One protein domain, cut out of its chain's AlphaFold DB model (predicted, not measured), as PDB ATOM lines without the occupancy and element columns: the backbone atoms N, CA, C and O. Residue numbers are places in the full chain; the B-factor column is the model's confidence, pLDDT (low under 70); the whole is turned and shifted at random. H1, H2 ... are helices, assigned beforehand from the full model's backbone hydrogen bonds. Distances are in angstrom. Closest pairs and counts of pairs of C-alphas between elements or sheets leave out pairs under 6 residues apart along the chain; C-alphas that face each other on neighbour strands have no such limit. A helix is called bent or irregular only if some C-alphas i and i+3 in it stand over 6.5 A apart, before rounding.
ATOM      1  N   VAL A  41      34.314 -10.859  11.881       89.69
ATOM      2  CA  VAL A  41      33.453 -10.881  10.685       89.69
ATOM      3  C   VAL A  41      34.153 -10.216   9.501       89.69
ATOM      4  O   VAL A  41      34.033 -10.714   8.385       89.69
ATOM      5  N   ALA A  42      34.946  -9.170   9.762       92.19
ATOM      6  CA  ALA A  42      35.651  -8.398   8.743       92.19
ATOM      7  C   ALA A  42      36.594  -9.248   7.876       92.19
ATOM      8  O   ALA A  42      36.720  -8.994   6.684       92.19
ATOM      9  N   THR A  43      37.237 -10.263   8.461       94.88
ATOM     10  CA  THR A  43      38.191 -11.130   7.748       94.88
ATOM     11  C   THR A  43      37.613 -12.493   7.385       94.88
ATOM     12  O   THR A  43      38.183 -13.185   6.548       94.88
ATOM     13  N   LEU A  44      36.462 -12.883   7.949       95.00
ATOM     14  CA  LEU A  44      35.931 -14.246   7.845       95.00
ATOM     15  C   LEU A  44      35.781 -14.736   6.400       95.00
ATOM     16  O   LEU A  44      36.110 -15.881   6.103       95.00
ATOM     17  N   ALA A  45      35.268 -13.896   5.499       96.19
ATOM     18  CA  ALA A  45      35.073 -14.286   4.104       96.19
ATOM     19  C   ALA A  45      36.404 -14.596   3.399       96.19
ATOM     20  O   ALA A  45      36.486 -15.560   2.638       96.19
ATOM     21  N   ASP A  46      37.436 -13.802   3.667       96.94
ATOM     22  CA  ASP A  46      38.751 -13.960   3.050       96.94
ATOM     23  C   ASP A  46      39.531 -15.107   3.698       96.94
ATOM     24  O   ASP A  46      40.129 -15.920   2.990       96.94
ATOM     25  N   ASP A  47      39.422 -15.252   5.020       96.62
ATOM     26  CA  ASP A  47      39.980 -16.376   5.771       96.62
ATOM     27  C   ASP A  47      39.408 -17.711   5.257       96.62
ATOM     28  O   ASP A  47      40.151 -18.656   5.000       96.62
ATOM     29  N   LEU A  48      38.091 -17.792   5.030       96.38
ATOM     30  CA  LEU A  48      37.454 -18.982   4.456       96.38
ATOM     31  C   LEU A  48      37.839 -19.199   2.988       96.38
ATOM     32  O   LEU A  48      38.057 -20.342   2.582       96.38
ATOM     33  N   ALA A  49      37.946 -18.130   2.194       97.31
ATOM     34  CA  ALA A  49      38.373 -18.226   0.800       97.31
ATOM     35  C   ALA A  49      39.788 -18.811   0.679       97.31
ATOM     36  O   ALA A  49      40.037 -19.641  -0.196       97.31
ATOM     37  N   ALA A  50      40.693 -18.449   1.594       98.12
ATOM     38  CA  ALA A  50      42.047 -18.993   1.655       98.12
ATOM     39  C   ALA A  50      42.087 -20.495   1.999       98.12
ATOM     40  O   ALA A  50      43.040 -21.187   1.639       98.12
ATOM     41  N   LEU A  51      41.052 -21.016   2.665       97.62
ATOM     42  CA  LEU A  51      40.929 -22.433   3.014       97.62
ATOM     43  C   LEU A  51      40.259 -23.275   1.915       97.62
ATOM     44  O   LEU A  51      40.398 -24.497   1.936       97.62
ATOM     45  N   LEU A  52      39.583 -22.661   0.933       97.31
ATOM     46  CA  LEU A  52      38.896 -23.384  -0.150       97.31
ATOM     47  C   LEU A  52      39.777 -24.395  -0.906       97.31
ATOM     48  O   LEU A  52      39.268 -25.479  -1.190       97.31
ATOM     49  N   PRO A  53      41.068 -24.130  -1.204       97.88
ATOM     50  CA  PRO A  53      41.926 -25.102  -1.889       97.88
ATOM     51  C   PRO A  53      42.155 -26.414  -1.121       97.88
ATOM     52  O   PRO A  53      42.666 -27.369  -1.695       97.88
ATOM     53  N   GLN A  54      41.798 -26.473   0.168       97.62
ATOM     54  CA  GLN A  54      41.867 -27.698   0.972       97.62
ATOM     55  C   GLN A  54      40.651 -28.615   0.768       97.62
ATOM     56  O   GLN A  54      40.654 -29.755   1.230       97.62
ATOM     57  N   LEU A  55      39.604 -28.130   0.095       97.06
ATOM     58  CA  LEU A  55      38.390 -28.879  -0.203       97.06
ATOM     59  C   LEU A  55      38.398 -29.332  -1.665       97.06
ATOM     60  O   LEU A  55      38.841 -28.607  -2.555       97.06
ATOM     61  N   ALA A  56      37.849 -30.519  -1.929       97.62
ATOM     62  CA  ALA A  56      37.565 -30.933  -3.299       97.62
ATOM     63  C   ALA A  56      36.575 -29.942  -3.927       97.62
ATOM     64  O   ALA A  56      35.533 -29.659  -3.335       97.62
ATOM     65  N   SER A  57      36.898 -29.426  -5.115       96.00
ATOM     66  CA  SER A  57      36.105 -28.425  -5.836       96.00
ATOM     67  C   SER A  57      34.838 -29.031  -6.454       96.00
ATOM     68  O   SER A  57      34.694 -29.104  -7.675       96.00
ATOM     69  N   ASP A  58      33.941 -29.510  -5.601       96.12
ATOM     70  CA  ASP A  58      32.650 -30.079  -5.961       96.12
ATOM     71  C   ASP A  58      31.548 -29.061  -5.658       96.12
ATOM     72  O   ASP A  58      31.301 -28.718  -4.503       96.12
ATOM     73  N   ASN A  59      30.879 -28.575  -6.703       91.62
ATOM     74  CA  ASN A  59      29.793 -27.598  -6.596       91.62
ATOM     75  C   ASN A  59      28.410 -28.238  -6.410       91.62
ATOM     76  O   ASN A  59      27.395 -27.545  -6.485       91.62
ATOM     77  N   THR A  60      28.342 -29.549  -6.183       96.56
ATOM     78  CA  THR A  60      27.084 -30.222  -5.864       96.56
ATOM     79  C   THR A  60      26.501 -29.657  -4.568       96.56
ATOM     80  O   THR A  60      27.212 -29.398  -3.599       96.56
ATOM     81  N   MET A  61      25.187 -29.440  -4.540       93.62
ATOM     82  CA  MET A  61      24.512 -28.894  -3.364       93.62
ATOM     83  C   MET A  61      24.784 -29.758  -2.124       93.62
ATOM     84  O   MET A  61      24.592 -30.972  -2.154       93.62
ATOM     85  N   GLY A  62      25.186 -29.120  -1.024       93.00
ATOM     86  CA  GLY A  62      25.442 -29.801   0.246       93.00
ATOM     87  C   GLY A  62      26.861 -30.346   0.411       93.00
ATOM     88  O   GLY A  62      27.172 -30.873   1.477       93.00
ATOM     89  N   THR A  63      27.737 -30.195  -0.584       97.62
ATOM     90  CA  THR A  63      29.160 -30.506  -0.413       97.62
ATOM     91  C   THR A  63      29.841 -29.443   0.455       97.62
ATOM     92  O   THR A  63      29.418 -28.281   0.464       97.62
ATOM     93  N   PRO A  64      30.938 -29.785   1.153       97.69
ATOM     94  CA  PRO A  64      31.679 -28.810   1.952       97.69
ATOM     95  C   PRO A  64      32.146 -27.589   1.147       97.69
ATOM     96  O   PRO A  64      32.073 -26.464   1.635       97.69
ATOM     97  N   PHE A  65      32.583 -27.790  -0.101       97.69
ATOM     98  CA  PHE A  65      33.018 -26.700  -0.979       97.69
ATOM     99  C   PHE A  65      31.858 -25.762  -1.343       97.69
ATOM    100  O   PHE A  65      31.984 -24.539  -1.228       97.69
ATOM    101  N   GLN A  66      30.693 -26.308  -1.705       97.31
ATOM    102  CA  GLN A  66      29.502 -25.510  -2.000       97.31
ATOM    103  C   GLN A  66      28.983 -24.765  -0.756       97.31
ATOM    104  O   GLN A  66      28.592 -23.602  -0.840       97.31
ATOM    105  N   GLN A  67      29.024 -25.392   0.419       97.00
ATOM    106  CA  GLN A  67      28.627 -24.747   1.674       97.00
ATOM    107  C   GLN A  67      29.580 -23.609   2.068       97.00
ATOM    108  O   GLN A  67      29.123 -22.532   2.459       97.00
ATOM    109  N   ALA A  68      30.896 -23.806   1.930       97.00
ATOM    110  CA  ALA A  68      31.895 -22.778   2.221       97.00
ATOM    111  C   ALA A  68      31.750 -21.561   1.289       97.00
ATOM    112  O   ALA A  68      31.746 -20.419   1.748       97.00
ATOM    113  N   THR A  69      31.557 -21.793  -0.012       97.31
ATOM    114  CA  THR A  69      31.319 -20.720  -0.996       97.31
ATOM    115  C   THR A  69      30.003 -19.976  -0.754       97.31
ATOM    116  O   THR A  69      29.959 -18.748  -0.887       97.31
ATOM    117  N   ALA A  70      28.945 -20.673  -0.324       96.69
ATOM    118  CA  ALA A  70      27.695 -20.042   0.096       96.69
ATOM    119  C   ALA A  70      27.895 -19.137   1.323       96.69
ATOM    120  O   ALA A  70      27.443 -17.992   1.319       96.69
ATOM    121  N   LEU A  71      28.622 -19.603   2.345       95.69
ATOM    122  CA  LEU A  71      28.919 -18.805   3.538       95.69
ATOM    123  C   LEU A  71      29.719 -17.541   3.198       95.69
ATOM    124  O   LEU A  71      29.341 -16.450   3.623       95.69
ATOM    125  N   ILE A  72      30.777 -17.667   2.389       97.12
ATOM    126  CA  ILE A  72      31.565 -16.523   1.897       97.12
ATOM    127  C   ILE A  72      30.650 -15.501   1.209       97.12
ATOM    128  O   ILE A  72      30.751 -14.299   1.466       97.12
ATOM    129  N   SER A  73      29.730 -15.976   0.367       97.19
ATOM    130  CA  SER A  73      28.790 -15.117  -0.361       97.19
ATOM    131  C   SER A  73      27.831 -14.382   0.576       97.19
ATOM    132  O   SER A  73      27.579 -13.197   0.377       97.19
ATOM    133  N   VAL A  74      27.334 -15.046   1.624       96.38
ATOM    134  CA  VAL A  74      26.464 -14.425   2.635       96.38
ATOM    135  C   VAL A  74      27.210 -13.346   3.416       96.38
ATOM    136  O   VAL A  74      26.690 -12.244   3.559       96.38
ATOM    137  N   VAL A  75      28.427 -13.624   3.893       94.75
ATOM    138  CA  VAL A  75      29.209 -12.650   4.679       94.75
ATOM    139  C   VAL A  75      29.495 -11.388   3.859       94.75
ATOM    140  O   VAL A  75      29.262 -10.272   4.334       94.75
ATOM    141  N   ARG A  76      29.933 -11.555   2.604       95.31
ATOM    142  CA  ARG A  76      30.160 -10.431   1.683       95.31
ATOM    143  C   ARG A  76      28.859  -9.692   1.371       95.31
ATOM    144  O   ARG A  76      28.796  -8.477   1.520       95.31
ATOM    145  N   GLY A  77      27.797 -10.426   1.043       95.69
ATOM    146  CA  GLY A  77      26.496  -9.848   0.706       95.69
ATOM    147  C   GLY A  77      25.861  -9.045   1.844       95.69
ATOM    148  O   GLY A  77      25.283  -7.993   1.590       95.69
ATOM    149  N   VAL A  78      25.988  -9.493   3.098       93.69
ATOM    150  CA  VAL A  78      25.497  -8.746   4.268       93.69
ATOM    151  C   VAL A  78      26.271  -7.442   4.449       93.69
ATOM    152  O   VAL A  78      25.659  -6.410   4.719       93.69
ATOM    153  N   THR A  79      27.591  -7.470   4.264       92.25
ATOM    154  CA  THR A  79      28.431  -6.266   4.365       92.25
ATOM    155  C   THR A  79      28.037  -5.243   3.295       92.25
ATOM    156  O   THR A  79      27.673  -4.116   3.634       92.25
ATOM    157  N   ASP A  80      27.952  -5.673   2.033       94.19
ATOM    158  CA  ASP A  80      27.519  -4.831   0.909       94.19
ATOM    159  C   ASP A  80      26.099  -4.270   1.104       94.19
ATOM    160  O   ASP A  80      25.806  -3.134   0.727       94.19
ATOM    161  N   MET A  81      25.192  -5.067   1.680       95.25
ATOM    162  CA  MET A  81      23.817  -4.651   1.955       95.25
ATOM    163  C   MET A  81      23.776  -3.480   2.943       95.25
ATOM    164  O   MET A  81      23.071  -2.503   2.692       95.25
ATOM    165  N   PHE A  82      24.528  -3.554   4.047       95.25
ATOM    166  CA  PHE A  82      24.584  -2.465   5.026       95.25
ATOM    167  C   PHE A  82      25.312  -1.233   4.487       95.25
ATOM    168  O   PHE A  82      24.907  -0.116   4.803       95.25
ATOM    169  N   ASP A  83      26.329  -1.413   3.644       94.56
ATOM    170  CA  ASP A  83      27.000  -0.300   2.973       94.56
ATOM    171  C   ASP A  83      26.029   0.504   2.105       94.56
ATOM    172  O   ASP A  83      25.884   1.714   2.303       94.56
ATOM    173  N   ARG A  84      25.287  -0.173   1.223       96.81
ATOM    174  CA  ARG A  84      24.291   0.473   0.353       96.81
ATOM    175  C   ARG A  84      23.151   1.106   1.139       96.81
ATOM    176  O   ARG A  84      22.656   2.165   0.761       96.81
ATOM    177  N   GLU A  85      22.714   0.468   2.222       97.38
ATOM    178  CA  GLU A  85      21.636   1.008   3.049       97.38
ATOM    179  C   GLU A  85      22.076   2.274   3.796       97.38
ATOM    180  O   GLU A  85      21.328   3.252   3.837       97.38
ATOM    181  N   VAL A  86      23.310   2.310   4.312       98.00
ATOM    182  CA  VAL A  86      23.886   3.530   4.894       98.00
ATOM    183  C   VAL A  86      23.975   4.640   3.848       98.00
ATOM    184  O   VAL A  86      23.569   5.761   4.144       98.00
ATOM    185  N   GLU A  87      24.452   4.351   2.635       97.25
ATOM    186  CA  GLU A  87      24.528   5.335   1.543       97.25
ATOM    187  C   GLU A  87      23.148   5.889   1.170       97.25
ATOM    188  O   GLU A  87      22.955   7.104   1.106       97.25
ATOM    189  N   ARG A  88      22.162   5.006   0.990       97.12
ATOM    190  CA  ARG A  88      20.786   5.381   0.647       97.12
ATOM    191  C   ARG A  88      20.164   6.283   1.712       97.12
ATOM    192  O   ARG A  88      19.539   7.287   1.378       97.12
ATOM    193  N   VAL A  89      20.296   5.925   2.991       97.38
ATOM    194  CA  VAL A  89      19.705   6.694   4.096       97.38
ATOM    195  C   VAL A  89      20.478   7.988   4.354       97.38
ATOM    196  O   VAL A  89      19.856   9.004   4.657       97.38
ATOM    197  N   GLN A  90      21.803   7.994   4.180       96.69
ATOM    198  CA  GLN A  90      22.595   9.224   4.232       96.69
ATOM    199  C   GLN A  90      22.136  10.210   3.153       96.69
ATOM    200  O   GLN A  90      21.877  11.362   3.479       96.69
ATOM    201  N   ALA A  91      21.906   9.752   1.918       96.12
ATOM    202  CA  ALA A  91      21.381  10.606   0.852       96.12
ATOM    203  C   ALA A  91      19.992  11.192   1.182       96.12
ATOM    204  O   ALA A  91      19.707  12.340   0.841       96.12
ATOM    205  N   LEU A  92      19.131  10.434   1.876       95.00
ATOM    206  CA  LEU A  92      17.851  10.954   2.376       95.00
ATOM    207  C   LEU A  92      18.045  12.029   3.450       95.00
ATOM    208  O   LEU A  92      17.335  13.032   3.427       95.00
ATOM    209  N   ALA A  93      18.984  11.825   4.377       94.25
ATOM    210  CA  ALA A  93      19.300  12.795   5.422       94.25
ATOM    211  C   ALA A  93      19.876  14.092   4.828       94.25
ATOM    212  O   ALA A  93      19.427  15.183   5.174       94.25
TER     213      ALA A  93
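This is residues 41 to 93 of the 102 residues of an uncharacterized protein of Novosphingobium lindaniclasticum LE124 (UniProt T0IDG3). A helical hairpin with unequal arms: the long helix H2 makes the length, the shorter H1 folds back beside its first part, and residues 80 to 93 of H2 stick out free. The printed part has 53 residues with two named helices, H1 then H2, and no named strand; the class is all helix. It is only just loose, close to extended, with a radius of gyration of the C-alphas of 14.7 A, and spans 48 by 21 by 11 A.

H2 is residues 64 to 93, 43.5 A long from C-alpha 64 at (31.679, -28.810, 1.952) to C-alpha 93 at (19.300, 12.795, 5.422). H1 is residues 41 to 54, 21.2 A long, from C-alpha 41 at (33.453, -10.881, 10.685). H1 is irregular: C-alphas 42 and 45 are 7.5 A apart.

H2 touches H1 with residues 65 to 76 alone; the closest C-alphas are those of Ala 45 and Ile 72, 4.7 A apart. They form a helical hairpin, at a shallow tilt of 26 degrees, opposite ways. In H2 every O i to N i+4 pair is within hydrogen-bond range; in H1, 6 of 10 are.

The C-alphas farthest apart, of Ala 56 and Ala 93, are 48.2 A apart. The printed part has no cut, the link from H1 to H2 is short, and no printed residue is under 70 in pLDDT.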